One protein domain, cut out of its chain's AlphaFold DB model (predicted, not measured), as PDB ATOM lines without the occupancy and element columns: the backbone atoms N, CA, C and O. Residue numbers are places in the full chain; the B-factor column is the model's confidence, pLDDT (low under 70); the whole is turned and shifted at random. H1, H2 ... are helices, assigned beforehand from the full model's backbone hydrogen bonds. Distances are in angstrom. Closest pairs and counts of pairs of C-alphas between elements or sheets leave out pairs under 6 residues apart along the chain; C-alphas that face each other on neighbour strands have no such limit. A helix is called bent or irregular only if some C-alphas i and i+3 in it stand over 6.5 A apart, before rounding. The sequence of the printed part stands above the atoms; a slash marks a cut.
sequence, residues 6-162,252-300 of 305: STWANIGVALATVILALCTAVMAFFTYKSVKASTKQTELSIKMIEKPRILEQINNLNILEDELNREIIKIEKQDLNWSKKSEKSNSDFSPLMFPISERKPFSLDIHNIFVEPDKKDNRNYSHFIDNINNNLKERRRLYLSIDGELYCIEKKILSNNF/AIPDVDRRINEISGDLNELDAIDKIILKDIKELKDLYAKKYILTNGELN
ATOM      1  N   SER A   6      13.288  34.038 103.320       70.44
ATOM      2  CA  SER A   6      12.896  34.981 102.262       70.44
ATOM      3  C   SER A   6      14.043  35.392 101.327       70.44
ATOM      4  O   SER A   6      13.823  35.628 100.141       70.44
ATOM      5  N   THR A   7      15.280  35.435 101.825       76.12
ATOM      6  CA  THR A   7      16.468  35.783 101.026       76.12
ATOM      7  C   THR A   7      16.860  34.621 100.111       76.12
ATOM      8  O   THR A   7      17.142  34.830  98.934       76.12
ATOM      9  N   TRP A   8      16.789  33.385 100.616       79.38
ATOM     10  CA  TRP A   8      17.010  32.172  99.819       79.38
ATOM     11  C   TRP A   8      15.950  31.979  98.732       79.38
ATOM     12  O   TRP A   8      16.289  31.599  97.613       79.38
ATOM     13  N   ALA A   9      14.688  32.310  99.023       78.88
ATOM     14  CA  ALA A   9      13.613  32.284  98.034       78.88
ATOM     15  C   ALA A   9      13.859  33.280  96.885       78.88
ATOM     16  O   ALA A   9      13.757  32.909  95.717       78.88
ATOM     17  N   ASN A  10      14.264  34.517  97.195       82.25
ATOM     18  CA  ASN A  10      14.571  35.531  96.180       82.25
ATOM     19  C   ASN A  10      15.791  35.159  95.322       82.25
ATOM     20  O   ASN A  10      15.768  35.365  94.108       82.25
ATOM     21  N   ILE A  11      16.830  34.566  95.922       83.31
ATOM     22  CA  ILE A  11      17.993  34.038  95.187       83.31
ATOM     23  C   ILE A  11      17.565  32.889  94.263       83.31
ATOM     24  O   ILE A  11      17.976  32.856  93.104       83.31
ATOM     25  N   GLY A  12      16.704  31.985  94.740       86.06
ATOM     26  CA  GLY A  12      16.168  30.883  93.939       86.06
ATOM     27  C   GLY A  12      15.375  31.363  92.720       86.06
ATOM     28  O   GLY A  12      15.595  30.874  91.613       86.06
ATOM     29  N   VAL A  13      14.514  32.372  92.892       85.31
ATOM     30  CA  VAL A  13      13.743  32.978  91.791       85.31
ATOM     31  C   VAL A  13      14.654  33.714  90.803       85.31
ATOM     32  O   VAL A  13      14.500  33.549  89.590       85.31
ATOM     33  N   ALA A  14      15.633  34.485  91.287       85.44
ATOM     34  CA  ALA A  14      16.599  35.169  90.427       85.44
ATOM     35  C   ALA A  14      17.426  34.175  89.591       85.44
ATOM     36  O   ALA A  14      17.582  34.363  88.385       85.44
ATOM     37  N   LEU A  15      17.889  33.081  90.203       88.12
ATOM     38  CA  LEU A  15      18.654  32.041  89.517       88.12
ATOM     39  C   LEU A  15      17.795  31.309  88.474       88.12
ATOM     40  O   LEU A  15      18.237  31.120  87.342       88.12
ATOM     41  N   ALA A  16      16.542  30.984  88.807       87.00
ATOM     42  CA  ALA A  16      15.585  30.410  87.861       87.00
ATOM     43  C   ALA A  16      15.304  31.349  86.672       87.00
ATOM     44  O   ALA A  16      15.228  30.893  85.532       87.00
ATOM     45  N   THR A  17      15.221  32.661  86.915       91.19
ATOM     46  CA  THR A  17      15.007  33.673  85.867       91.19
ATOM     47  C   THR A  17      16.212  33.779  84.931       91.19
ATOM     48  O   THR A  17      16.041  33.851  83.715       91.19
ATOM     49  N   VAL A  18      17.436  33.730  85.469       91.25
ATOM     50  CA  VAL A  18      18.668  33.723  84.663       91.25
ATOM     51  C   VAL A  18      18.769  32.449  83.824       91.25
ATOM     52  O   VAL A  18      19.070  32.529  82.634       91.25
ATOM     53  N   ILE A  19      18.470  31.282  84.407       92.69
ATOM     54  CA  ILE A  19      18.450  30.005  83.677       92.69
ATOM     55  C   ILE A  19      17.412  30.052  82.554       92.69
ATOM     56  O   ILE A  19      17.720  29.676  81.424       92.69
ATOM     57  N   LEU A  20      16.208  30.558  82.832       92.38
ATOM     58  CA  LEU A  20      15.153  30.692  81.831       92.38
ATOM     59  C   LEU A  20      15.585  31.622  80.690       92.38
ATOM     60  O   LEU A  20      15.462  31.246  79.528       92.38
ATOM     61  N   ALA A  21      16.157  32.786  81.008       92.38
ATOM     62  CA  ALA A  21      16.662  33.726  80.010       92.38
ATOM     63  C   ALA A  21      17.767  33.105  79.136       92.38
ATOM     64  O   ALA A  21      17.777  33.300  77.919       92.38
ATOM     65  N   LEU A  22      18.663  32.313  79.732       93.00
ATOM     66  CA  LEU A  22      19.730  31.618  79.014       93.00
ATOM     67  C   LEU A  22      19.166  30.529  78.089       93.00
ATOM     68  O   LEU A  22      19.552  30.462  76.921       93.00
ATOM     69  N   CYS A  23      18.190  29.745  78.554       91.75
ATOM     70  CA  CYS A  23      17.461  28.784  77.720       91.75
ATOM     71  C   CYS A  23      16.741  29.471  76.549       91.75
ATOM     72  O   CYS A  23      16.825  28.999  75.416       91.75
ATOM     73  N   THR A  24      16.077  30.606  76.786       92.94
ATOM     74  CA  THR A  24      15.410  31.384  75.731       92.94
ATOM     75  C   THR A  24      16.407  31.927  74.708       92.94
ATOM     76  O   THR A  24      16.156  31.820  73.509       92.94
ATOM     77  N   ALA A  25      17.555  32.453  75.143       92.25
ATOM     78  CA  ALA A  25      18.600  32.943  74.242       92.25
ATOM     79  C   ALA A  25      19.186  31.819  73.370       92.25
ATOM     80  O   ALA A  25      19.375  31.995  72.165       92.25
ATOM     81  N   VAL A  26      19.417  30.640  73.957       92.69
ATOM     82  CA  VAL A  26      19.886  29.451  73.232       92.69
ATOM     83  C   VAL A  26      18.845  28.986  72.212       92.69
ATOM     84  O   VAL A  26      19.193  28.750  71.053       92.69
ATOM     85  N   MET A  27      17.564  28.915  72.593       92.25
ATOM     86  CA  MET A  27      16.481  28.581  71.662       92.25
ATOM     87  C   MET A  27      16.395  29.588  70.511       92.25
ATOM     88  O   MET A  27      16.387  29.174  69.356       92.25
ATOM     89  N   ALA A  28      16.435  30.894  70.793       92.06
ATOM     90  CA  ALA A  28      16.414  31.935  69.764       92.06
ATOM     91  C   ALA A  28      17.600  31.821  68.790       92.06
ATOM     92  O   ALA A  28      17.430  31.978  67.579       92.06
ATOM     93  N   PHE A  29      18.794  31.487  69.289       92.69
ATOM     94  CA  PHE A  29      19.969  31.246  68.451       92.69
ATOM     95  C   PHE A  29      19.795  30.030  67.530       92.69
ATOM     96  O   PHE A  29      20.124  30.107  66.340       92.69
ATOM     97  N   PHE A  30      19.255  28.920  68.044       90.94
ATOM     98  CA  PHE A  30      18.953  27.741  67.228       90.94
ATOM     99  C   PHE A  30      17.852  28.018  66.201       90.94
ATOM    100  O   PHE A  30      18.013  27.638  65.040       90.94
ATOM    101  N   THR A  31      16.792  28.739  66.574       89.44
ATOM    102  CA  THR A  31      15.736  29.167  65.649       89.44
ATOM    103  C   THR A  31      16.303  30.055  64.545       89.44
ATOM    104  O   THR A  31      16.055  29.790  63.374       89.44
ATOM    105  N   TYR A  32      17.141  31.044  64.871       89.94
ATOM    106  CA  TYR A  32      17.798  31.887  63.868       89.94
ATOM    107  C   TYR A  32      18.674  31.069  62.909       89.94
ATOM    108  O   TYR A  32      18.596  31.247  61.691       89.94
ATOM    109  N   LYS A  33      19.488  30.140  63.430       88.44
ATOM    110  CA  LYS A  33      20.299  29.247  62.589       88.44
ATOM    111  C   LYS A  33      19.439  28.354  61.697       88.44
ATOM    112  O   LYS A  33      19.776  28.192  60.527       88.44
ATOM    113  N   SER A  34      18.350  27.802  62.229       86.19
ATOM    114  CA  SER A  34      17.412  26.954  61.489       86.19
ATOM    115  C   SER A  34      16.717  27.732  60.373       86.19
ATOM    116  O   SER A  34      16.759  27.299  59.224       86.19
ATOM    117  N   VAL A  35      16.189  28.925  60.667       85.62
ATOM    118  CA  VAL A  35      15.579  29.811  59.665       85.62
ATOM    119  C   VAL A  35      16.599  30.176  58.591       85.62
ATOM    120  O   VAL A  35      16.320  30.008  57.412       85.62
ATOM    121  N   LYS A  36      17.818  30.579  58.967       87.62
ATOM    122  CA  LYS A  36      18.882  30.917  58.008       87.62
ATOM    123  C   LYS A  36      19.315  29.731  57.140       87.62
ATOM    124  O   LYS A  36      19.695  29.916  55.984       87.62
ATOM    125  N   ALA A  37      19.321  28.519  57.690       82.94
ATOM    126  CA  ALA A  37      19.597  27.306  56.926       82.94
ATOM    127  C   ALA A  37      18.440  26.983  55.969       82.94
ATOM    128  O   ALA A  37      18.687  26.687  54.802       82.94
ATOM    129  N   SER A  38      17.197  27.121  56.433       80.00
ATOM    130  CA  SER A  38      15.989  26.927  55.633       80.00
ATOM    131  C   SER A  38      15.909  27.924  54.476       80.00
ATOM    132  O   SER A  38      15.727  27.498  53.342       80.00
ATOM    133  N   THR A  39      16.176  29.215  54.703       80.38
ATOM    134  CA  THR A  39      16.189  30.220  53.626       80.38
ATOM    135  C   THR A  39      17.253  29.923  52.570       80.38
ATOM    136  O   THR A  39      17.015  30.091  51.377       80.38
ATOM    137  N   LYS A  40      18.434  29.440  52.985       81.44
ATOM    138  CA  LYS A  40      19.477  28.997  52.045       81.44
ATOM    139  C   LYS A  40      19.041  27.772  51.246       81.44
ATOM    140  O   LYS A  40      19.320  27.698  50.055       81.44
ATOM    141  N   GLN A  41      18.366  26.816  51.883       76.19
ATOM    142  CA  GLN A  41      17.824  25.646  51.194       76.19
ATOM    143  C   GLN A  41      16.736  26.040  50.191       76.19
ATOM    144  O   GLN A  41      16.776  25.553  49.067       76.19
ATOM    145  N   THR A  42      15.836  26.964  50.546       77.75
ATOM    146  CA  THR A  42      14.816  27.468  49.614       77.75
ATOM    147  C   THR A  42      15.438  28.221  48.439       77.75
ATOM    148  O   THR A  42      15.012  28.047  47.303       77.75
ATOM    149  N   GLU A  43      16.487  29.015  48.677       79.25
ATOM    150  CA  GLU A  43      17.210  29.715  47.606       79.25
ATOM    151  C   GLU A  43      17.898  28.724  46.654       79.25
ATOM    152  O   GLU A  43      17.817  28.869  45.435       79.25
ATOM    153  N   LEU A  44      18.538  27.681  47.192       80.06
ATOM    154  CA  LEU A  44      19.148  26.622  46.388       80.06
ATOM    155  C   LEU A  44      18.104  25.825  45.602       80.06
ATOM    156  O   LEU A  44      18.338  25.538  44.431       80.06
ATOM    157  N   SER A  45      16.949  25.508  46.196       75.12
ATOM    158  CA  SER A  45      15.877  24.818  45.475       75.12
ATOM    159  C   SER A  45      15.304  25.674  44.348       75.12
ATOM    160  O   SER A  45      15.086  25.154  43.259       75.12
ATOM    161  N   ILE A  46      15.133  26.985  44.561       78.31
ATOM    162  CA  ILE A  46      14.702  27.913  43.503       78.31
ATOM    163  C   ILE A  46      15.732  27.922  42.368       78.31
ATOM    164  O   ILE A  46      15.366  27.736  41.211       78.31
ATOM    165  N   LYS A  47      17.029  28.032  42.688       80.69
ATOM    166  CA  LYS A  47      18.103  27.969  41.683       80.69
ATOM    167  C   LYS A  47      18.093  26.657  40.902       80.69
ATOM    168  O   LYS A  47      18.291  26.688  39.695       80.69
ATOM    169  N   MET A  48      17.848  25.521  41.558       78.31
ATOM    170  CA  MET A  48      17.755  24.216  40.891       78.31
ATOM    171  C   MET A  48      16.538  24.111  39.966       78.31
ATOM    172  O   MET A  48      16.652  23.513  38.900       78.31
ATOM    173  N   ILE A  49      15.404  24.707  40.343       80.81
ATOM    174  CA  ILE A  49      14.187  24.747  39.517       80.81
ATOM    175  C   ILE A  49      14.384  25.652  38.294       80.81
ATOM    176  O   ILE A  49      13.950  25.311  37.198       80.81
ATOM    177  N   GLU A  50      15.058  26.791  38.458       80.94
ATOM    178  CA  GLU A  50      15.309  27.739  37.367       80.94
ATOM    179  C   GLU A  50      16.446  27.303  36.434       80.94
ATOM    180  O   GLU A  50      16.465  27.699  35.269       80.94
ATOM    181  N   LYS A  51      17.390  26.490  36.924       83.75
ATOM    182  CA  LYS A  51      18.606  26.102  36.199       83.75
ATOM    183  C   LYS A  51      18.344  25.559  34.783       83.75
ATOM    184  O   LYS A  51      19.015  26.045  33.879       83.75
ATOM    185  N   PRO A  52      17.384  24.645  34.527       84.88
ATOM    186  CA  PRO A  52      17.095  24.176  33.167       84.88
ATOM    187  C   PRO A  52      16.719  25.306  32.200       84.88
ATOM    188  O   PRO A  52      17.239  25.355  31.090       84.88
ATOM    189  N   ARG A  53      15.892  26.262  32.647       82.25
ATOM    190  CA  ARG A  53      15.505  27.438  31.849       82.25
ATOM    191  C   ARG A  53      16.713  28.322  31.536       82.25
ATOM    192  O   ARG A  53      16.841  28.833  30.432       82.25
ATOM    193  N   ILE A  54      17.613  28.505  32.503       84.19
ATOM    194  CA  ILE A  54      18.840  29.288  32.299       84.19
ATOM    195  C   ILE A  54      19.795  28.589  31.325       84.19
ATOM    196  O   ILE A  54      20.414  29.255  30.502       84.19
ATOM    197  N   LEU A  55      19.894  27.259  31.374       85.81
ATOM    198  CA  LEU A  55      20.701  26.493  30.420       85.81
ATOM    199  C   LEU A  55      20.157  26.603  28.989       85.81
ATOM    200  O   LEU A  55      20.941  26.740  28.056       85.81
ATOM    201  N   GLU A  56      18.835  26.614  28.811       83.38
ATOM    202  CA  GLU A  56      18.206  26.877  27.511       83.38
ATOM    203  C   GLU A  56      18.542  28.285  26.989       83.38
ATOM    204  O   GLU A  56      18.945  28.444  25.837       83.38
ATOM    205  N   GLN A  57      18.486  29.303  27.854       82.19
ATOM    206  CA  GLN A  57      18.899  30.668  27.503       82.19
ATOM    207  C   GLN A  57      20.374  30.740  27.099       82.19
ATOM    208  O   GLN A  57      20.713  31.383  26.108       82.19
ATOM    209  N   ILE A  58      21.254  30.063  27.837       85.88
ATOM    210  CA  ILE A  58      22.682  29.976  27.513       85.88
ATOM    211  C   ILE A  58      22.896  29.284  26.168       85.88
ATOM    212  O   ILE A  58      23.730  29.733  25.386       85.88
ATOM    213  N   ASN A  59      22.140  28.228  25.868       85.50
ATOM    214  CA  ASN A  59      22.213  27.565  24.572       85.50
ATOM    215  C   ASN A  59      21.836  28.520  23.429       85.50
ATOM    216  O   ASN A  59      22.561  28.605  22.444       85.50
ATOM    217  N   ASN A  60      20.773  29.307  23.591       83.50
ATOM    218  CA  ASN A  60      20.390  30.319  22.604       83.50
ATOM    219  C   ASN A  60      21.468  31.405  22.437       83.50
ATOM    220  O   ASN A  60      21.774  31.805  21.317       83.50
ATOM    221  N   LEU A  61      22.094  31.831  23.539       86.38
ATOM    222  CA  LEU A  61      23.230  32.754  23.510       86.38
ATOM    223  C   LEU A  61      24.458  32.169  22.800       86.38
ATOM    224  O   LEU A  61      25.144  32.902  22.100       86.38
ATOM    225  N   ASN A  62      24.742  30.873  22.971       87.50
ATOM    226  CA  ASN A  62      25.820  30.181  22.254       87.50
ATOM    227  C   ASN A  62      25.568  30.166  20.748       87.50
ATOM    228  O   ASN A  62      26.472  30.464  19.979       87.50
ATOM    229  N   ILE A  63      24.339  29.860  20.326       84.38
ATOM    230  CA  ILE A  63      24.019  29.819  18.899       84.38
ATOM    231  C   ILE A  63      24.156  31.212  18.268       84.38
ATOM    232  O   ILE A  63      24.725  31.333  17.183       84.38
ATOM    233  N   LEU A  64      23.687  32.254  18.966       85.94
ATOM    234  CA  LEU A  64      23.857  33.638  18.533       85.94
ATOM    235  C   LEU A  64      25.341  34.023  18.462       85.94
ATOM    236  O   LEU A  64      25.783  34.554  17.453       85.94
ATOM    237  N   GLU A  65      26.124  33.728  19.501       89.38
ATOM    238  CA  GLU A  65      27.570  33.975  19.510       89.38
ATOM    239  C   GLU A  65      28.277  33.301  18.324       89.38
ATOM    240  O   GLU A  65      29.077  33.937  17.638       89.38
ATOM    241  N   ASP A  66      27.947  32.044  18.035       86.81
ATOM    242  CA  ASP A  66      28.507  31.306  16.902       86.81
ATOM    243  C   ASP A  66      28.143  31.940  15.551       86.81
ATOM    244  O   ASP A  66      28.958  31.949  14.627       86.81
ATOM    245  N   GLU A  67      26.925  32.460  15.403       85.00
ATOM    246  CA  GLU A  67      26.500  33.165  14.192       85.00
ATOM    247  C   GLU A  67      27.226  34.498  14.018       85.00
ATOM    248  O   GLU A  67      27.785  34.731  12.946       85.00
ATOM    249  N   LEU A  68      27.292  35.326  15.067       89.25
ATOM    250  CA  LEU A  68      27.987  36.615  15.021       89.25
ATOM    251  C   LEU A  68      29.471  36.421  14.696       89.25
ATOM    252  O   LEU A  68      30.013  37.118  13.844       89.25
ATOM    253  N   ASN A  69      30.123  35.420  15.292       89.94
ATOM    254  CA  ASN A  69      31.518  35.103  14.981       89.94
ATOM    255  C   ASN A  69      31.719  34.687  13.513       89.94
ATOM    256  O   ASN A  69      32.710  35.077  12.893       89.94
ATOM    257  N   ARG A  70      30.792  33.911  12.930       85.69
ATOM    258  CA  ARG A  70      30.842  33.565  11.497       85.69
ATOM    259  C   ARG A  70      30.624  34.786  10.605       85.69
ATOM    260  O   ARG A  70      31.277  34.891   9.569       85.69
ATOM    261  N   GLU A  71      29.716  35.677  10.991       87.81
ATOM    262  CA  GLU A  71      29.412  36.896  10.242       87.81
ATOM    263  C   GLU A  71      30.553  37.906  10.286       87.81
ATOM    264  O   GLU A  71      30.939  38.378   9.223       87.81
ATOM    265  N   ILE A  72      31.171  38.161  11.442       90.00
ATOM    266  CA  ILE A  72      32.323  39.075  11.565       90.00
ATOM    267  C   ILE A  72      33.425  38.712  10.565       90.00
ATOM    268  O   ILE A  72      33.906  39.576   9.839       90.00
ATOM    269  N   ILE A  73      33.769  37.423  10.440       88.25
ATOM    270  CA  ILE A  73      34.794  36.958   9.487       88.25
ATOM    271  C   ILE A  73      34.441  37.344   8.040       88.25
ATOM    272  O   ILE A  73      35.333  37.565   7.218       88.25
ATOM    273  N   LYS A  74      33.148  37.394   7.708       87.12
ATOM    274  CA  LYS A  74      32.654  37.791   6.387       87.12
ATOM    275  C   LYS A  74      32.574  39.306   6.239       87.12
ATOM    276  O   LYS A  74      32.990  39.815   5.206       87.12
ATOM    277  N   ILE A  75      32.129  40.019   7.271       87.81
ATOM    278  CA  ILE A  75      32.062  41.484   7.294       87.81
ATOM    279  C   ILE A  75      33.461  42.081   7.108       87.81
ATOM    280  O   ILE A  75      33.650  42.942   6.254       87.81
ATOM    281  N   GLU A  76      34.462  41.567   7.830       86.06
ATOM    282  CA  GLU A  76      35.859  42.017   7.732       86.06
ATOM    283  C   GLU A  76      36.447  41.823   6.325       86.06
ATOM    284  O   GLU A  76      37.338  42.563   5.911       86.06
ATOM    285  N   LYS A  77      35.931  40.846   5.576       85.19
ATOM    286  CA  LYS A  77      36.303  40.583   4.180       85.19
ATOM    287  C   LYS A  77      35.412  41.297   3.164       85.19
ATOM    288  O   LYS A  77      35.653  41.155   1.975       85.19
ATOM    289  N   GLN A  78      34.381  42.014   3.616       82.38
ATOM    290  CA  GLN A  78      33.293  42.534   2.776       82.38
ATOM    291  C   GLN A  78      32.674  41.449   1.877       82.38
ATOM    292  O   GLN A  78      32.238  41.685   0.749       82.38
ATOM    293  N   ASP A  79      32.630  40.225   2.400       84.31
ATOM    294  CA  ASP A  79      32.237  39.029   1.672       84.31
ATOM    295  C   ASP A  79      30.714  38.842   1.719       84.31
ATOM    296  O   ASP A  79      30.170  38.010   2.449       84.31
ATOM    297  N   LEU A  80      30.037  39.715   0.974       86.12
ATOM    298  CA  LEU A  80      28.593  39.730   0.765       86.12
ATOM    299  C   LEU A  80      28.178  38.768  -0.343       86.12
ATOM    300  O   LEU A  80      28.851  38.696  -1.370       86.12
ATOM    301  N   ASN A  81      27.036  38.107  -0.184       83.88
ATOM    302  CA  ASN A  81      26.430  37.291  -1.230       83.88
ATOM    303  C   ASN A  81      25.041  37.816  -1.584       83.88
ATOM    304  O   ASN A  81      24.327  38.332  -0.725       83.88
ATOM    305  N   TRP A  82      24.651  37.660  -2.845       85.69
ATOM    306  CA  TRP A  82      23.336  38.062  -3.321       85.69
ATOM    307  C   TRP A  82      22.751  36.997  -4.239       85.69
ATOM    308  O   TRP A  82      23.451  36.499  -5.120       85.69
ATOM    309  N   SER A  83      21.470  36.682  -4.062       79.12
ATOM    310  CA  SER A  83      20.729  35.779  -4.939       79.12
ATOM    311  C   SER A  83      19.250  36.163  -4.964       79.12
ATOM    312  O   SER A  83      18.620  36.317  -3.921       79.12
ATOM    313  N   LYS A  84      18.665  36.318  -6.157       72.69
ATOM    314  CA  LYS A  84      17.325  36.910  -6.328       72.69
ATOM    315  C   LYS A  84      16.206  36.131  -5.641       72.69
ATOM    316  O   LYS A  84      15.248  36.748  -5.176       72.69
ATOM    317  N   LYS A  85      16.301  34.796  -5.635       64.38
ATOM    318  CA  LYS A  85      15.484  33.845  -4.862       64.38
ATOM    319  C   LYS A  85      15.794  32.419  -5.303       64.38
ATOM    320  O   LYS A  85      15.508  32.031  -6.429       64.38
ATOM    321  N   SER A  86      16.210  31.591  -4.359       50.41
ATOM    322  CA  SER A  86      15.974  30.154  -4.428       50.41
ATOM    323  C   SER A  86      15.579  29.699  -3.032       50.41
ATOM    324  O   SER A  86      16.418  29.317  -2.227       50.41
ATOM    325  N   GLU A  87      14.272  29.696  -2.747       47.75
ATOM    326  CA  GLU A  87      13.654  29.132  -1.524       47.75
ATOM    327  C   GLU A  87      13.970  27.628  -1.303       47.75
ATOM    328  O   GLU A  87      13.387  26.977  -0.428       47.75
ATOM    329  N   LYS A  88      14.850  27.057  -2.136       50.06
ATOM    330  CA  LYS A  88      15.210  25.647  -2.253       50.06
ATOM    331  C   LYS A  88      16.697  25.369  -2.019       50.06
ATOM    332  O   LYS A  88      17.060  24.194  -2.004       50.06
ATOM    333  N   SER A  89      17.557  26.375  -1.850       52.97
ATOM    334  CA  SER A  89      18.975  26.139  -1.569       52.97
ATOM    335  C   SER A  89      19.270  26.274  -0.072       52.97
ATOM    336  O   SER A  89      18.693  27.098   0.630       52.97
ATOM    337  N   ASN A  90      20.224  25.487   0.431       56.16
ATOM    338  CA  ASN A  90      20.756  25.617   1.798       56.16
ATOM    339  C   ASN A  90      21.485  26.964   2.036       56.16
ATOM    340  O   ASN A  90      22.115  27.151   3.076       56.16
ATOM    341  N   SER A  91      21.431  27.883   1.069       60.19
ATOM    342  CA  SER A  91      22.088  29.187   1.086       60.19
ATOM    343  C   SER A  91      21.461  30.165   2.087       60.19
ATOM    344  O   SER A  91      22.151  31.076   2.537       60.19
ATOM    345  N   ASP A  92      20.220  29.910   2.535       60.16
ATOM    346  CA  ASP A  92      19.535  30.649   3.612       60.16
ATOM    347  C   ASP A  92      20.336  30.670   4.931       60.16
ATOM    348  O   ASP A  92      20.151  31.554   5.769       60.16
ATOM    349  N   PHE A  93      21.236  29.698   5.123       63.06
ATOM    350  CA  PHE A  93      22.111  29.601   6.296       63.06
ATOM    351  C   PHE A  93      23.484  30.250   6.086       63.06
ATOM    352  O   PHE A  93      24.321  30.219   6.993       63.06
ATOM    353  N   SER A  94      23.742  30.812   4.903       73.06
ATOM    354  CA  SER A  94      24.996  31.500   4.626       73.06
ATOM    355  C   SER A  94      25.040  32.855   5.349       73.06
ATOM    356  O   SER A  94      24.062  33.612   5.314       73.06
ATOM    357  N   PRO A  95      26.163  33.197   6.003       76.44
ATOM    358  CA  PRO A  95      26.367  34.541   6.527       76.44
ATOM    359  C   PRO A  95      26.303  35.581   5.394       76.44
ATOM    360  O   PRO A  95      26.797  35.327   4.295       76.44
ATOM    361  N   LEU A  96      25.717  36.751   5.675       82.06
ATOM    362  CA  LEU A  96      25.618  37.882   4.736       82.06
ATOM    363  C   LEU A  96      25.044  37.537   3.340       82.06
ATOM    364  O   LEU A  96      25.501  38.071   2.330       82.06
ATOM    365  N   MET A  97      24.050  36.644   3.279       84.06
ATOM    366  CA  MET A  97      23.255  36.392   2.070       84.06
ATOM    367  C   MET A  97      22.077  37.369   1.971       84.06
ATOM    368  O   MET A  97      21.330  37.535   2.940       84.06
ATOM    369  N   PHE A  98      21.905  37.975   0.794       82.94
ATOM    370  CA  PHE A  98      20.861  38.954   0.499       82.94
ATOM    371  C   PHE A  98      19.983  38.534  -0.696       82.94
ATOM    372  O   PHE A  98      20.505  37.965  -1.657       82.94
ATOM    373  N   PRO A  99      18.670  38.830  -0.674       79.94
ATOM    374  CA  PRO A  99      17.931  39.414   0.442       79.94
ATOM    375  C   PRO A  99      17.855  38.442   1.624       79.94
ATOM    376  O   PRO A  99      17.973  37.226   1.469       79.94
ATOM    377  N   ILE A 100      17.672  38.977   2.830       74.88
ATOM    378  CA  ILE A 100      17.656  38.149   4.039       74.88
ATOM    379  C   ILE A 100      16.400  37.292   4.039       74.88
ATOM    380  O   ILE A 100      15.281  37.806   4.081       74.88
ATOM    381  N   SER A 101      16.598  35.977   4.025       71.62
ATOM    382  CA  SER A 101      15.508  35.012   4.108       71.62
ATOM    383  C   SER A 101      14.757  35.154   5.431       71.62
ATOM    384  O   SER A 101      15.361  35.183   6.506       71.62
ATOM    385  N   GLU A 102      13.424  35.141   5.366       68.69
ATOM    386  CA  GLU A 102      12.556  35.045   6.550       68.69
ATOM    387  C   GLU A 102      12.810  33.756   7.351       68.69
ATOM    388  O   GLU A 102      12.467  33.669   8.527       68.69
ATOM    389  N   ARG A 103      13.425  32.741   6.723       65.00
ATOM    390  CA  ARG A 103      13.795  31.478   7.372       65.00
ATOM    391  C   ARG A 103      15.107  31.557   8.141       65.00
ATOM    392  O   ARG A 103      15.426  30.600   8.848       65.00
ATOM    393  N   LYS A 104      15.877  32.646   8.013       68.19
ATOM    394  CA  LYS A 104      17.145  32.783   8.731       68.19
ATOM    395  C   LYS A 104      16.839  32.791  10.239       68.19
ATOM    396  O   LYS A 104      16.155  33.704  10.710       68.19
ATOM    397  N   PRO A 105      17.300  31.778  10.994       57.94
ATOM    398  CA  PRO A 105      16.731  31.397  12.292       57.94
ATOM    399  C   PRO A 105      16.836  32.464  13.389       57.94
ATOM    400  O   PRO A 105      16.088  32.417  14.361       57.94
ATOM    401  N   PHE A 106      17.725  33.439  13.221       59.28
ATOM    402  CA  PHE A 106      17.983  34.504  14.194       59.28
ATOM    403  C   PHE A 106      17.701  35.883  13.627       59.28
ATOM    404  O   PHE A 106      18.124  36.901  14.182       59.28
ATOM    405  N   SER A 107      16.944  35.920  12.531       51.50
ATOM    406  CA  SER A 107      16.373  37.150  12.048       51.50
ATOM    407  C   SER A 107      15.410  37.708  13.120       51.50
ATOM    408  O   SER A 107      14.216  37.448  13.161       51.50
ATOM    409  N   LEU A 108      15.963  38.598  13.951       51.94
ATOM    410  CA  LEU A 108      15.320  39.849  14.356       51.94
ATOM    411  C   LEU A 108      14.498  39.859  15.650       51.94
ATOM    412  O   LEU A 108      13.969  40.923  15.970       51.94
ATOM    413  N   ASP A 109      14.421  38.768  16.421       54.12
ATOM    414  CA  ASP A 109      13.568  38.760  17.621       54.12
ATOM    415  C   ASP A 109      14.126  37.949  18.813       54.12
ATOM    416  O   ASP A 109      13.669  36.855  19.147       54.12
ATOM    417  N   ILE A 110      15.104  38.525  19.529       54.91
ATOM    418  CA  ILE A 110      15.537  38.025  20.856       54.91
ATOM    419  C   ILE A 110      14.416  38.134  21.906       54.91
ATOM    420  O   ILE A 110      14.525  37.524  22.974       54.91
ATOM    421  N   HIS A 111      13.297  38.811  21.615       48.75
ATOM    422  CA  HIS A 111      12.166  38.905  22.544       48.75
ATOM    423  C   HIS A 111      11.606  37.539  22.981       48.75
ATOM    424  O   HIS A 111      10.972  37.468  24.031       48.75
ATOM    425  N   ASN A 112      11.927  36.450  22.270       52.31
ATOM    426  CA  ASN A 112      11.550  35.088  22.655       52.31
ATOM    427  C   ASN A 112      12.632  34.288  23.411       52.31
ATOM    428  O   ASN A 112      12.316  33.232  23.956       52.31
ATOM    429  N   ILE A 113      13.891  34.746  23.483       55.81
ATOM    430  CA  ILE A 113      14.961  33.997  24.176       55.81
ATOM    431  C   ILE A 113      14.882  34.200  25.691       55.81
ATOM    432  O   ILE A 113      15.089  33.264  26.467       55.81
ATOM    433  N   PHE A 114      14.552  35.410  26.134       57.16
ATOM    434  CA  PHE A 114      14.524  35.750  27.551       57.16
ATOM    435  C   PHE A 114      13.085  35.839  28.055       57.16
ATOM    436  O   PHE A 114      12.470  36.900  28.035       57.16
ATOM    437  N   VAL A 115      12.549  34.727  28.564       53.97
ATOM    438  CA  VAL A 115      11.369  34.786  29.443       53.97
ATOM    439  C   VAL A 115      11.736  35.669  30.634       53.97
ATOM    440  O   VAL A 115      12.708  35.345  31.324       53.97
ATOM    441  N   GLU A 116      10.981  36.762  30.838       51.44
ATOM    442  CA  GLU A 116      11.225  37.781  31.870       51.44
ATOM    443  C   GLU A 116      11.771  37.125  33.154       51.44
ATOM    444  O   GLU A 116      11.117  36.240  33.731       51.44
ATOM    445  N   PRO A 117      12.983  37.493  33.616       48.50
ATOM    446  CA  PRO A 117      13.368  37.154  34.969       48.50
ATOM    447  C   PRO A 117      12.365  37.829  35.903       48.50
ATOM    448  O   PRO A 117      11.963  38.972  35.680       48.50
ATOM    449  N   ASP A 118      11.944  37.096  36.931       47.88
ATOM    450  CA  ASP A 118      10.991  37.561  37.930       47.88
ATOM    451  C   ASP A 118      11.363  38.994  38.356       47.88
ATOM    452  O   ASP A 118      12.506  39.242  38.763       47.88
ATOM    453  N   LYS A 119      10.427  39.949  38.207       47.19
ATOM    454  CA  LYS A 119      10.633  41.422  38.224       47.19
ATOM    455  C   LYS A 119      11.333  41.987  39.471       47.19
ATOM    456  O   LYS A 119      11.536  43.194  39.580       47.19
ATOM    457  N   LYS A 120      11.665  41.141  40.442       49.94
ATOM    458  CA  LYS A 120      12.174  41.524  41.752       49.94
ATOM    459  C   LYS A 120      13.690  41.642  41.861       49.94
ATOM    460  O   LYS A 120      14.108  42.422  42.703       49.94
ATOM    461  N   ASP A 121      14.510  40.969  41.047       53.44
ATOM    462  CA  ASP A 121      15.961  40.952  41.314       53.44
ATOM    463  C   ASP A 121      16.851  40.770  40.072       53.44
ATOM    464  O   ASP A 121      17.353  39.680  39.782       53.44
ATOM    465  N   ASN A 122      17.094  41.873  39.355       61.28
ATOM    466  CA  ASN A 122      18.439  42.416  39.093       61.28
ATOM    467  C   ASN A 122      18.419  43.384  37.898       61.28
ATOM    468  O   ASN A 122      18.377  42.954  36.745       61.28
ATOM    469  N   ARG A 123      18.632  44.677  38.169       64.88
ATOM    470  CA  ARG A 123      18.864  45.705  37.133       64.88
ATOM    471  C   ARG A 123      20.035  45.375  36.199       64.88
ATOM    472  O   ARG A 123      20.072  45.851  35.072       64.88
ATOM    473  N   ASN A 124      20.983  44.560  36.667       72.06
ATOM    474  CA  ASN A 124      22.173  44.213  35.898       72.06
ATOM    475  C   ASN A 124      21.859  43.258  34.733       72.06
ATOM    476  O   ASN A 124      22.390  43.465  33.655       72.06
ATOM    477  N   TYR A 125      20.983  42.256  34.904       77.56
ATOM    478  CA  TYR A 125      20.661  41.315  33.813       77.56
ATOM    479  C   TYR A 125      19.755  41.969  32.775       77.56
ATOM    480  O   TYR A 125      19.988  41.806  31.581       77.56
ATOM    481  N   SER A 126      18.753  42.733  33.229       78.06
ATOM    482  CA  SER A 126      17.849  43.447  32.325       78.06
ATOM    483  C   SER A 126      18.622  44.407  31.427       78.06
ATOM    484  O   SER A 126      18.385  44.418  30.233       78.06
ATOM    485  N   HIS A 127      19.622  45.115  31.966       85.31
ATOM    486  CA  HIS A 127      20.468  46.004  31.172       85.31
ATOM    487  C   HIS A 127      21.170  45.286  30.007       85.31
ATOM    488  O   HIS A 127      21.109  45.771  28.883       85.31
ATOM    489  N   PHE A 128      21.811  44.132  30.243       86.81
ATOM    490  CA  PHE A 128      22.473  43.380  29.165       86.81
ATOM    491  C   PHE A 128      21.475  42.835  28.149       86.81
ATOM    492  O   PHE A 128      21.707  42.941  26.950       86.81
ATOM    493  N   ILE A 129      20.351  42.292  28.615       83.19
ATOM    494  CA  ILE A 129      19.297  41.777  27.736       83.19
ATOM    495  C   ILE A 129      18.735  42.902  26.859       83.19
ATOM    496  O   ILE A 129      18.589  42.727  25.651       83.19
ATOM    497  N   ASP A 130      18.454  44.065  27.442       84.75
ATOM    498  CA  ASP A 130      17.949  45.235  26.725       84.75
ATOM    499  C   ASP A 130      18.981  45.759  25.721       84.75
ATOM    500  O   ASP A 130      18.625  46.066  24.584       84.75
ATOM    501  N   ASN A 131      20.264  45.810  26.098       89.44
ATOM    502  CA  ASN A 131      21.325  46.261  25.200       89.44
ATOM    503  C   ASN A 131      21.500  45.309  24.010       89.44
ATOM    504  O   ASN A 131      21.499  45.751  22.863       89.44
ATOM    505  N   ILE A 132      21.553  43.997  24.265       88.06
ATOM    506  CA  ILE A 132      21.608  42.966  23.222       88.06
ATOM    507  C   ILE A 132      20.396  43.091  22.280       88.06
ATOM    508  O   ILE A 132      20.557  43.082  21.060       88.06
ATOM    509  N   ASN A 133      19.187  43.260  22.827       84.94
ATOM    510  CA  ASN A 133      17.961  43.441  22.044       84.94
ATOM    511  C   ASN A 133      18.004  44.687  21.153       84.94
ATOM    512  O   ASN A 133      17.638  44.622  19.980       84.94
ATOM    513  N   ASN A 134      18.419  45.826  21.705       88.06
ATOM    514  CA  ASN A 134      18.497  47.078  20.959       88.06
ATOM    515  C   ASN A 134      19.534  46.981  19.837       88.06
ATOM    516  O   ASN A 134      19.244  47.344  18.700       88.06
ATOM    517  N   ASN A 135      20.694  46.396  20.125       91.19
ATOM    518  CA  ASN A 135      21.743  46.178  19.137       91.19
ATOM    519  C   ASN A 135      21.308  45.211  18.026       91.19
ATOM    520  O   ASN A 135      21.595  45.454  16.857       91.19
ATOM    521  N   LEU A 136      20.539  44.162  18.334       87.50
ATOM    522  CA  LEU A 136      19.936  43.321  17.296       87.50
ATOM    523  C   LEU A 136      18.920  44.063  16.418       87.50
ATOM    524  O   LEU A 136      18.832  43.794  15.218       87.50
ATOM    525  N   LYS A 137      18.140  44.985  16.992       86.81
ATOM    526  CA  LYS A 137      17.222  45.831  16.214       86.81
ATOM    527  C   LYS A 137      17.987  46.772  15.291       86.81
ATOM    528  O   LYS A 137      17.581  46.940  14.146       86.81
ATOM    529  N   GLU A 138      19.106  47.326  15.738       90.69
ATOM    530  CA  GLU A 138      19.966  48.134  14.868       90.69
ATOM    531  C   GLU A 138      20.633  47.288  13.777       90.69
ATOM    532  O   GLU A 138      20.606  47.677  12.610       90.69
ATOM    533  N   ARG A 139      21.091  46.068  14.092       90.62
ATOM    534  CA  ARG A 139      21.555  45.111  13.071       90.62
ATOM    535  C   ARG A 139      20.499  44.865  12.004       90.62
ATOM    536  O   ARG A 139      20.826  44.897  10.825       90.62
ATOM    537  N   ARG A 140      19.224  44.695  12.388       86.00
ATOM    538  CA  ARG A 140      18.097  44.603  11.436       86.00
ATOM    539  C   ARG A 140      18.081  45.758  10.454       86.00
ATOM    540  O   ARG A 140      17.860  45.559   9.264       86.00
ATOM    541  N   ARG A 141      18.207  46.968  10.990       90.56
ATOM    542  CA  ARG A 141      18.093  48.205  10.230       90.56
ATOM    543  C   ARG A 141      19.215  48.288   9.200       90.56
ATOM    544  O   ARG A 141      18.927  48.583   8.047       90.56
ATOM    545  N   LEU A 142      20.447  47.968   9.598       92.44
ATOM    546  CA  LEU A 142      21.610  47.915   8.704       92.44
ATOM    547  C   LEU A 142      21.445  46.856   7.621       92.44
ATOM    548  O   LEU A 142      21.664  47.113   6.447       92.44
ATOM    549  N   TYR A 143      20.959  45.685   8.005       89.56
ATOM    550  CA  TYR A 143      20.648  44.611   7.079       89.56
ATOM    551  C   TYR A 143      19.643  45.026   5.991       89.56
ATOM    552  O   TYR A 143      19.872  44.786   4.808       89.56
ATOM    553  N   LEU A 144      18.556  45.701   6.372       89.38
ATOM    554  CA  LEU A 144      17.581  46.244   5.421       89.38
ATOM    555  C   LEU A 144      18.154  47.387   4.569       89.38
ATOM    556  O   LEU A 144      17.742  47.559   3.425       89.38
ATOM    557  N   SER A 145      19.082  48.166   5.126       93.38
ATOM    558  CA  SER A 145      19.791  49.233   4.412       93.38
ATOM    559  C   SER A 145      20.674  48.655   3.301       93.38
ATOM    560  O   SER A 145      20.496  49.010   2.136       93.38
ATOM    561  N   ILE A 146      21.514  47.665   3.627       92.81
ATOM    562  CA  ILE A 146      22.356  46.942   2.661       92.81
ATOM    563  C   ILE A 146      21.496  46.308   1.562       92.81
ATOM    564  O   ILE A 146      21.797  46.469   0.381       92.81
ATOM    565  N   ASP A 147      20.403  45.633   1.927       90.88
ATOM    566  CA  ASP A 147      19.481  45.029   0.955       90.88
ATOM    567  C   ASP A 147      18.879  46.072  -0.004       90.88
ATOM    568  O   ASP A 147      18.823  45.870  -1.220       90.88
ATOM    569  N   GLY A 148      18.489  47.236   0.526       91.94
ATOM    570  CA  GLY A 148      17.994  48.361  -0.266       91.94
ATOM    571  C   GLY A 148      19.030  48.899  -1.255       91.94
ATOM    572  O   GLY A 148      18.691  49.195  -2.408       91.94
ATOM    573  N   GLU A 149      20.295  48.981  -0.843       94.31
ATOM    574  CA  GLU A 149      21.388  49.402  -1.718       94.31
ATOM    575  C   GLU A 149      21.700  48.363  -2.799       94.31
ATOM    576  O   GLU A 149      21.812  48.721  -3.976       94.31
ATOM    577  N   LEU A 150      21.726  47.075  -2.448       92.50
ATOM    578  CA  LEU A 150      21.880  45.968  -3.397       92.50
ATOM    579  C   LEU A 150      20.761  45.957  -4.442       92.50
ATOM    580  O   LEU A 150      21.030  45.857  -5.638       92.50
ATOM    581  N   TYR A 151      19.513  46.155  -4.021       92.25
ATOM    582  CA  TYR A 151      18.374  46.290  -4.929       92.25
ATOM    583  C   TYR A 151      18.528  47.470  -5.899       92.25
ATOM    584  O   TYR A 151      18.136  47.416  -7.070       92.25
ATOM    585  N   CYS A 152      19.122  48.570  -5.442       92.75
ATOM    586  CA  CYS A 152      19.383  49.691  -6.324       92.75
ATOM    587  C   CYS A 152      20.527  49.418  -7.312       92.75
ATOM    588  O   CYS A 152      20.458  49.891  -8.450       92.75
ATOM    589  N   ILE A 153      21.549  48.654  -6.914       92.31
ATOM    590  CA  ILE A 153      22.594  48.155  -7.820       92.31
ATOM    591  C   ILE A 153      21.976  47.220  -8.867       92.31
ATOM    592  O   ILE A 153      22.205  47.423 -10.060       92.31
ATOM    593  N   GLU A 154      21.121  46.280  -8.451       92.31
ATOM    594  CA  GLU A 154      20.370  45.386  -9.343       92.31
ATOM    595  C   GLU A 154      19.634  46.194 -10.420       92.31
ATOM    596  O   GLU A 154      19.831  45.982 -11.618       92.31
ATOM    597  N   LYS A 155      18.842  47.197 -10.017       92.06
ATOM    598  CA  LYS A 155      18.124  48.072 -10.958       92.06
ATOM    599  C   LYS A 155      19.046  48.759 -11.953       92.06
ATOM    600  O   LYS A 155      18.689  48.890 -13.126       92.06
ATOM    601  N   LYS A 156      20.211  49.216 -11.498       91.19
ATOM    602  CA  LYS A 156      21.184  49.875 -12.368       91.19
ATOM    603  C   LYS A 156      21.768  48.921 -13.386       91.19
ATOM    604  O   LYS A 156      21.793  49.281 -14.560       91.19
ATOM    605  N   ILE A 157      22.147  47.719 -12.965       89.62
ATOM    606  CA  ILE A 157      22.610  46.660 -13.863       89.62
ATOM    607  C   ILE A 157      21.536  46.372 -14.910       89.62
ATOM    608  O   ILE A 157      21.803  46.515 -16.102       89.62
ATOM    609  N   LEU A 158      20.300  46.093 -14.478       88.75
ATOM    610  CA  LEU A 158      19.172  45.796 -15.366       88.75
ATOM    611  C   LEU A 158      18.917  46.919 -16.385       88.75
ATOM    612  O   LEU A 158      18.703  46.651 -17.566       88.75
ATOM    613  N   SER A 159      18.998  48.182 -15.956       86.75
ATOM    614  CA  SER A 159      18.835  49.342 -16.843       86.75
ATOM    615  C   SER A 159      20.024  49.589 -17.783       86.75
ATOM    616  O   SER A 159      19.865  50.224 -18.826       86.75
ATOM    617  N   ASN A 160      21.214  49.076 -17.456       84.25
ATOM    618  CA  ASN A 160      22.457  49.317 -18.186       84.25
ATOM    619  C   ASN A 160      22.726  48.232 -19.242       84.25
ATOM    620  O   ASN A 160      23.784  47.610 -19.266       84.25
ATOM    621  N   ASN A 161      21.769  48.011 -20.147       81.62
ATOM    622  CA  ASN A 161      21.867  47.001 -21.210       81.62
ATOM    623  C   ASN A 161      22.150  45.570 -20.701       81.62
ATOM    624  O   ASN A 161      22.841  44.818 -21.386       81.62
ATOM    625  N   PHE A 162      21.609  45.168 -19.547       81.69
ATOM    626  CA  PHE A 162      21.814  43.817 -19.008       81.69
ATOM    627  C   PHE A 162      21.521  42.707 -20.026       81.69
ATOM    628  O   PHE A 162      22.302  41.775 -20.156       81.69
ATOM    629  N   ALA A 252      31.381  50.033 -17.556       80.50
ATOM    630  CA  ALA A 252      31.136  50.638 -16.257       80.50
ATOM    631  C   ALA A 252      29.632  50.644 -15.938       80.50
ATOM    632  O   ALA A 252      28.800  50.988 -16.789       80.50
ATOM    633  N   ILE A 253      29.281  50.308 -14.695       84.31
ATOM    634  CA  ILE A 253      27.922  50.470 -14.177       84.31
ATOM    635  C   ILE A 253      27.857  51.848 -13.500       84.31
ATOM    636  O   ILE A 253      28.528  52.071 -12.494       84.31
ATOM    637  N   PRO A 254      27.107  52.813 -14.057       82.00
ATOM    638  CA  PRO A 254      27.205  54.202 -13.629       82.00
ATOM    639  C   PRO A 254      26.618  54.430 -12.231       82.00
ATOM    640  O   PRO A 254      25.510  53.983 -11.919       82.00
ATOM    641  N   ASP A 255      27.311  55.240 -11.425       83.75
ATOM    642  CA  ASP A 255      26.830  55.732 -10.124       83.75
ATOM    643  C   ASP A 255      26.533  54.575  -9.133       83.75
ATOM    644  O   ASP A 255      25.528  54.552  -8.420       83.75
ATOM    645  N   VAL A 256      27.402  53.560  -9.131       90.44
ATOM    646  CA  VAL A 256      27.371  52.452  -8.159       90.44
ATOM    647  C   VAL A 256      28.333  52.691  -6.993       90.44
ATOM    648  O   VAL A 256      28.022  52.287  -5.878       90.44
ATOM    649  N   ASP A 257      29.413  53.451  -7.194       90.81
ATOM    650  CA  ASP A 257      30.422  53.742  -6.161       90.81
ATOM    651  C   ASP A 257      29.820  54.315  -4.876       90.81
ATOM    652  O   ASP A 257      30.200  53.931  -3.772       90.81
ATOM    653  N   ARG A 258      28.840  55.220  -5.000       92.62
ATOM    654  CA  ARG A 258      28.135  55.774  -3.841       92.62
ATOM    655  C   ARG A 258      27.461  54.674  -3.014       92.62
ATOM    656  O   ARG A 258      27.557  54.706  -1.795       92.62
ATOM    657  N   ARG A 259      26.818  53.716  -3.680       93.50
ATOM    658  CA  ARG A 259      26.086  52.612  -3.044       93.50
ATOM    659  C   ARG A 259      27.037  51.608  -2.417       93.50
ATOM    660  O   ARG A 259      26.796  51.160  -1.309       93.50
ATOM    661  N   ILE A 260      28.150  51.313  -3.093       92.88
ATOM    662  CA  ILE A 260      29.226  50.489  -2.528       92.88
ATOM    663  C   ILE A 260      29.747  51.134  -1.241       92.88
ATOM    664  O   ILE A 260      29.856  50.457  -0.228       92.88
ATOM    665  N   ASN A 261      29.990  52.449  -1.243       93.56
ATOM    666  CA  ASN A 261      30.430  53.159  -0.041       93.56
ATOM    667  C   ASN A 261      29.383  53.130   1.087       93.56
ATOM    668  O   ASN A 261      29.762  53.005   2.250       93.56
ATOM    669  N   GLU A 262      28.090  53.243   0.761       95.06
ATOM    670  CA  GLU A 262      26.990  53.115   1.730       95.06
ATOM    671  C   GLU A 262      26.954  51.688   2.323       95.06
ATOM    672  O   GLU A 262      26.986  51.543   3.544       95.06
ATOM    673  N   ILE A 263      27.056  50.644   1.490       94.69
ATOM    674  CA  ILE A 263      27.161  49.238   1.920       94.69
ATOM    675  C   ILE A 263      28.385  49.013   2.818       94.69
ATOM    676  O   ILE A 263      28.270  48.405   3.880       94.69
ATOM    677  N   SER A 264      29.567  49.501   2.427       93.88
ATOM    678  CA  SER A 264      30.783  49.375   3.240       93.88
ATOM    679  C   SER A 264      30.649  50.107   4.580       93.88
ATOM    680  O   SER A 264      31.163  49.631   5.592       93.88
ATOM    681  N   GLY A 265      29.966  51.255   4.606       95.19
ATOM    682  CA  GLY A 265      29.645  51.983   5.833       95.19
ATOM    683  C   GLY A 265      28.768  51.160   6.774       95.19
ATOM    684  O   GLY A 265      29.133  50.969   7.933       95.19
ATOM    685  N   ASP A 266      27.675  50.610   6.248       95.50
ATOM    686  CA  ASP A 266      26.746  49.775   7.012       95.50
ATOM    687  C   ASP A 266      27.417  48.489   7.521       95.50
ATOM    688  O   ASP A 266      27.194  48.090   8.662       95.50
ATOM    689  N   LEU A 267      28.297  47.871   6.726       94.19
ATOM    690  CA  LEU A 267      29.102  46.719   7.147       94.19
ATOM    691  C   LEU A 267      30.037  47.051   8.316       94.19
ATOM    692  O   LEU A 267      30.133  46.278   9.267       94.19
ATOM    693  N   ASN A 268      30.705  48.205   8.282       94.44
ATOM    694  CA  ASN A 268      31.568  48.632   9.385       94.44
ATOM    695  C   ASN A 268      30.764  48.889  10.671       94.44
ATOM    696  O   ASN A 268      31.229  48.575  11.767       94.44
ATOM    697  N   GLU A 269      29.557  49.449  10.550       95.81
ATOM    698  CA  GLU A 269      28.648  49.613  11.688       95.81
ATOM    699  C   GLU A 269      28.174  48.247  12.218       95.81
ATOM    700  O   GLU A 269      28.141  48.032  13.431       95.81
ATOM    701  N   LEU A 270      27.900  47.292  11.322       93.44
ATOM    702  CA  LEU A 270      27.498  45.926  11.657       93.44
ATOM    703  C   LEU A 270      28.581  45.194  12.475       93.44
ATOM    704  O   LEU A 270      28.265  44.614  13.514       93.44
ATOM    705  N   ASP A 271      29.853  45.288  12.068       94.12
ATOM    706  CA  ASP A 271      31.001  44.738  12.809       94.12
ATOM    707  C   ASP A 271      31.115  45.336  14.221       94.12
ATOM    708  O   ASP A 271      31.306  44.618  15.210       94.12
ATOM    709  N   ALA A 272      30.963  46.659  14.335       95.38
ATOM    710  CA  ALA A 272      31.024  47.342  15.621       95.38
ATOM    711  C   ALA A 272      29.905  46.871  16.562       95.38
ATOM    712  O   ALA A 272      30.161  46.608  17.742       95.38
ATOM    713  N   ILE A 273      28.680  46.730  16.047       94.38
ATOM    714  CA  ILE A 273      27.544  46.240  16.829       94.38
ATOM    715  C   ILE A 273      27.757  44.778  17.247       94.38
ATOM    716  O   ILE A 273      27.501  44.438  18.404       94.38
ATOM    717  N   ASP A 274      28.292  43.925  16.376       93.06
ATOM    718  CA  ASP A 274      28.536  42.512  16.705       93.06
ATOM    719  C   ASP A 274      29.543  42.332  17.816       93.06
ATOM    720  O   ASP A 274      29.316  41.559  18.751       93.06
ATOM    721  N   LYS A 275      30.614  43.121  17.786       94.19
ATOM    722  CA  LYS A 275      31.604  43.149  18.863       94.19
ATOM    723  C   LYS A 275      30.985  43.589  20.195       94.19
ATOM    724  O   LYS A 275      31.351  43.044  21.241       94.19
ATOM    725  N   ILE A 276      30.035  44.530  20.183       95.38
ATOM    726  CA  ILE A 276      29.305  44.954  21.390       95.38
ATOM    727  C   ILE A 276      28.404  43.826  21.901       95.38
ATOM    728  O   ILE A 276      28.458  43.500  23.087       95.38
ATOM    729  N   ILE A 277      27.622  43.191  21.024       92.56
ATOM    730  CA  ILE A 277      26.729  42.095  21.417       92.56
ATOM    731  C   ILE A 277      27.527  40.931  21.999       92.56
ATOM    732  O   ILE A 277      27.186  40.439  23.070       92.56
ATOM    733  N   LEU A 278      28.614  40.512  21.348       94.06
ATOM    734  CA  LEU A 278      29.474  39.431  21.840       94.06
ATOM    735  C   LEU A 278      30.020  39.721  23.242       94.06
ATOM    736  O   LEU A 278      30.052  38.837  24.104       94.06
ATOM    737  N   LYS A 279      30.413  40.974  23.497       95.31
ATOM    738  CA  LYS A 279      30.844  41.411  24.825       95.31
ATOM    739  C   LYS A 279      29.715  41.276  25.853       95.31
ATOM    740  O   LYS A 279      29.941  40.696  26.914       95.31
ATOM    741  N   ASP A 280      28.514  41.750  25.536       92.50
ATOM    742  CA  ASP A 280      27.365  41.666  26.443       92.50
ATOM    743  C   ASP A 280      26.919  40.220  26.693       92.50
ATOM    744  O   ASP A 280      26.571  39.870  27.821       92.50
ATOM    745  N   ILE A 281      26.969  39.352  25.675       91.00
ATOM    746  CA  ILE A 281      26.685  37.915  25.809       91.00
ATOM    747  C   ILE A 281      27.644  37.283  26.816       91.00
ATOM    748  O   ILE A 281      27.210  36.547  27.707       91.00
ATOM    749  N   LYS A 282      28.941  37.583  26.704       92.81
ATOM    750  CA  LYS A 282      29.956  37.081  27.631       92.81
ATOM    751  C   LYS A 282      29.688  37.545  29.062       92.81
ATOM    752  O   LYS A 282      29.658  36.722  29.975       92.81
ATOM    753  N   GLU A 283      29.436  38.839  29.257       92.44
ATOM    754  CA  GLU A 283      29.137  39.399  30.581       92.44
ATOM    755  C   GLU A 283      27.849  38.800  31.177       92.44
ATOM    756  O   GLU A 283      27.801  38.455  32.362       92.44
ATOM    757  N   LEU A 284      26.822  38.579  30.354       88.75
ATOM    758  CA  LEU A 284      25.573  37.941  30.767       88.75
ATOM    759  C   LEU A 284      25.771  36.467  31.164       88.75
ATOM    760  O   LEU A 284      25.232  36.026  32.186       88.75
ATOM    761  N   LYS A 285      26.575  35.706  30.413       89.50
ATOM    762  CA  LYS A 285      26.944  34.323  30.764       89.50
ATOM    763  C   LYS A 285      27.702  34.257  32.086       89.50
ATOM    764  O   LYS A 285      27.366  33.419  32.923       89.50
ATOM    765  N   ASP A 286      28.646  35.166  32.325       89.44
ATOM    766  CA  ASP A 286      29.390  35.249  33.589       89.44
ATOM    767  C   ASP A 286      28.457  35.531  34.781       89.44
ATOM    768  O   ASP A 286      28.580  34.936  35.862       89.44
ATOM    769  N   LEU A 287      27.455  36.393  34.580       88.06
ATOM    770  CA  LEU A 287      26.419  36.642  35.577       88.06
ATOM    771  C   LEU A 287      25.559  35.398  35.843       88.06
ATOM    772  O   LEU A 287      25.254  35.102  37.007       88.06
ATOM    773  N   TYR A 288      25.163  34.650  34.811       86.69
ATOM    774  CA  TYR A 288      24.435  33.391  34.994       86.69
ATOM    775  C   TYR A 288      25.279  32.338  35.712       86.69
ATOM    776  O   TYR A 288      24.791  31.719  36.665       86.69
ATOM    777  N   ALA A 289      26.553  32.202  35.340       88.44
ATOM    778  CA  ALA A 289      27.498  31.283  35.962       88.44
ATOM    779  C   ALA A 289      27.584  31.494  37.475       88.44
ATOM    780  O   ALA A 289      27.449  30.550  38.257       88.44
ATOM    781  N   LYS A 290      27.727  32.755  37.895       86.56
ATOM    782  CA  LYS A 290      27.834  33.126  39.308       86.56
ATOM    783  C   LYS A 290      26.535  32.898  40.081       86.56
ATOM    784  O   LYS A 290      26.578  32.427  41.218       86.56
ATOM    785  N   LYS A 291      25.380  33.246  39.502       84.00
ATOM    786  CA  LYS A 291      24.081  33.159  40.193       84.00
ATOM    787  C   LYS A 291      23.593  31.719  40.343       84.00
ATOM    788  O   LYS A 291      23.073  31.376  41.408       84.00
ATOM    789  N   TYR A 292      23.790  30.895  39.314       83.94
ATOM    790  CA  TYR A 292      23.268  29.528  39.237       83.94
ATOM    791  C   TYR A 292      24.327  28.438  39.457       83.94
ATOM    792  O   TYR A 292      23.985  27.258  39.415       83.94
ATOM    793  N   ILE A 293      25.577  28.819  39.759       85.00
ATOM    794  CA  ILE A 293      26.703  27.902  40.011       85.00
ATOM    795  C   ILE A 293      26.852  26.938  38.825       85.00
ATOM    796  O   ILE A 293      26.739  25.718  38.957       85.00
ATOM    797  N   LEU A 294      27.012  27.521  37.637       86.75
ATOM    798  CA  LEU A 294      27.170  26.766  36.397       86.75
ATOM    799  C   LEU A 294      28.643  26.448  36.162       86.75
ATOM    800  O   LEU A 294      29.530  27.242  36.476       86.75
ATOM    801  N   THR A 295      28.896  25.273  35.609       86.69
ATOM    802  CA  THR A 295      30.226  24.827  35.191       86.69
ATOM    803  C   THR A 295      30.582  25.370  33.806       86.69
ATOM    804  O   THR A 295      29.706  25.718  33.017       86.69
ATOM    805  N   ASN A 296      31.870  25.371  33.452       84.19
ATOM    806  CA  ASN A 296      32.304  25.775  32.108       84.19
ATOM    807  C   ASN A 296      31.683  24.907  30.999       84.19
ATOM    808  O   ASN A 296      31.375  25.425  29.931       84.19
ATOM    809  N   GLY A 297      31.462  23.612  31.260       82.88
ATOM    810  CA  GLY A 297      30.786  22.717  30.315       82.88
ATOM    811  C   GLY A 297      29.297  23.028  30.144       82.88
ATOM    812  O   GLY A 297      28.733  22.752  29.095       82.88
ATOM    813  N   GLU A 298      28.661  23.640  31.144       85.00
ATOM    814  CA  GLU A 298      27.275  24.115  31.051       85.00
ATOM    815  C   GLU A 298      27.171  25.474  30.351       85.00
ATOM    816  O   GLU A 298      26.171  25.744  29.692       85.00
ATOM    817  N   LEU A 299      28.195  26.325  30.473       84.62
ATOM    818  CA  LEU A 299      28.264  27.601  29.757       84.62
ATOM    819  C   LEU A 299      28.545  27.393  28.267       84.62
ATOM    820  O   LEU A 299      27.910  28.033  27.431       84.62
ATOM    821  N   ASN A 300      29.458  26.472  27.948       82.00
ATOM    822  CA  ASN A 300      29.937  26.203  26.595       82.00
ATOM    823  C   ASN A 300      29.912  24.688  26.308       82.00
ATOM    824  O   ASN A 300      30.967  24.044  26.285       82.00
TER     825      ASN A 300
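Overview. This is residues 6 to 162 and 252 to 300 of the 305 residues of an uncharacterized protein of Methanolacinia petrolearia (strain DSM 11571 / OCM 486 / SEBR 4847) (UniProt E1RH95). Residues 6 to 43 of the long bent helix H1 stick out as a bare arm from a body where H1b, H4 and H3 run lengthwise, H4 packing on both others. The 206 printed residues, all helix in class, have five named helices, H1 to H5, and no named strand. The whole is extended, radius of gyration of the C-alphas 30.3 A, spanning 124 by 31 by 24 A.

Arrangement. H1, residues 6 to 75, assigned as one helix by its hydrogen bonds, is bent: C-alphas 49 and 52 are 7.0 A apart, and arms H1a, to 49, and H1b, from 52, stand at a steep tilt of 43 degrees. H2, residues 90 to 93, touches no helix. H3, residues 123 to 159, touches H4, residues 257 to 292, opposite ways at a shallow tilt of 22 degrees; their closest C-alphas, of Ile 146 and Ile 263, are 5.4 A apart. H4 touches H1b, closest C-alphas Ile 72 and Asp 271, 5.9 A. H5, residues 296 to 299, touches residues 55 to 59 of H1b alone, closest C-alphas Ile 58 and Leu 299, 6.5 A. Every O i to N i+4 pair is within hydrogen-bond range in H1a and H4, 18 of 20 in H1b, 32 of 33 in H3; H2 and H5 are too short.

Along the chain. H1a runs 63.6 A from C-alpha 6 at (12.896, 34.981, 102.262); H4 runs 51.9 A to C-alpha 292 at (23.268, 29.528, 39.237).

Size, cuts and confidence. Residues 163 to 251 are not printed; C-alphas 162 and 252 are 11.9 A apart. Links H1 to H2 and H2 to H3 are long. Residues 85 to 93 and 102 to 123 have pLDDT under 70.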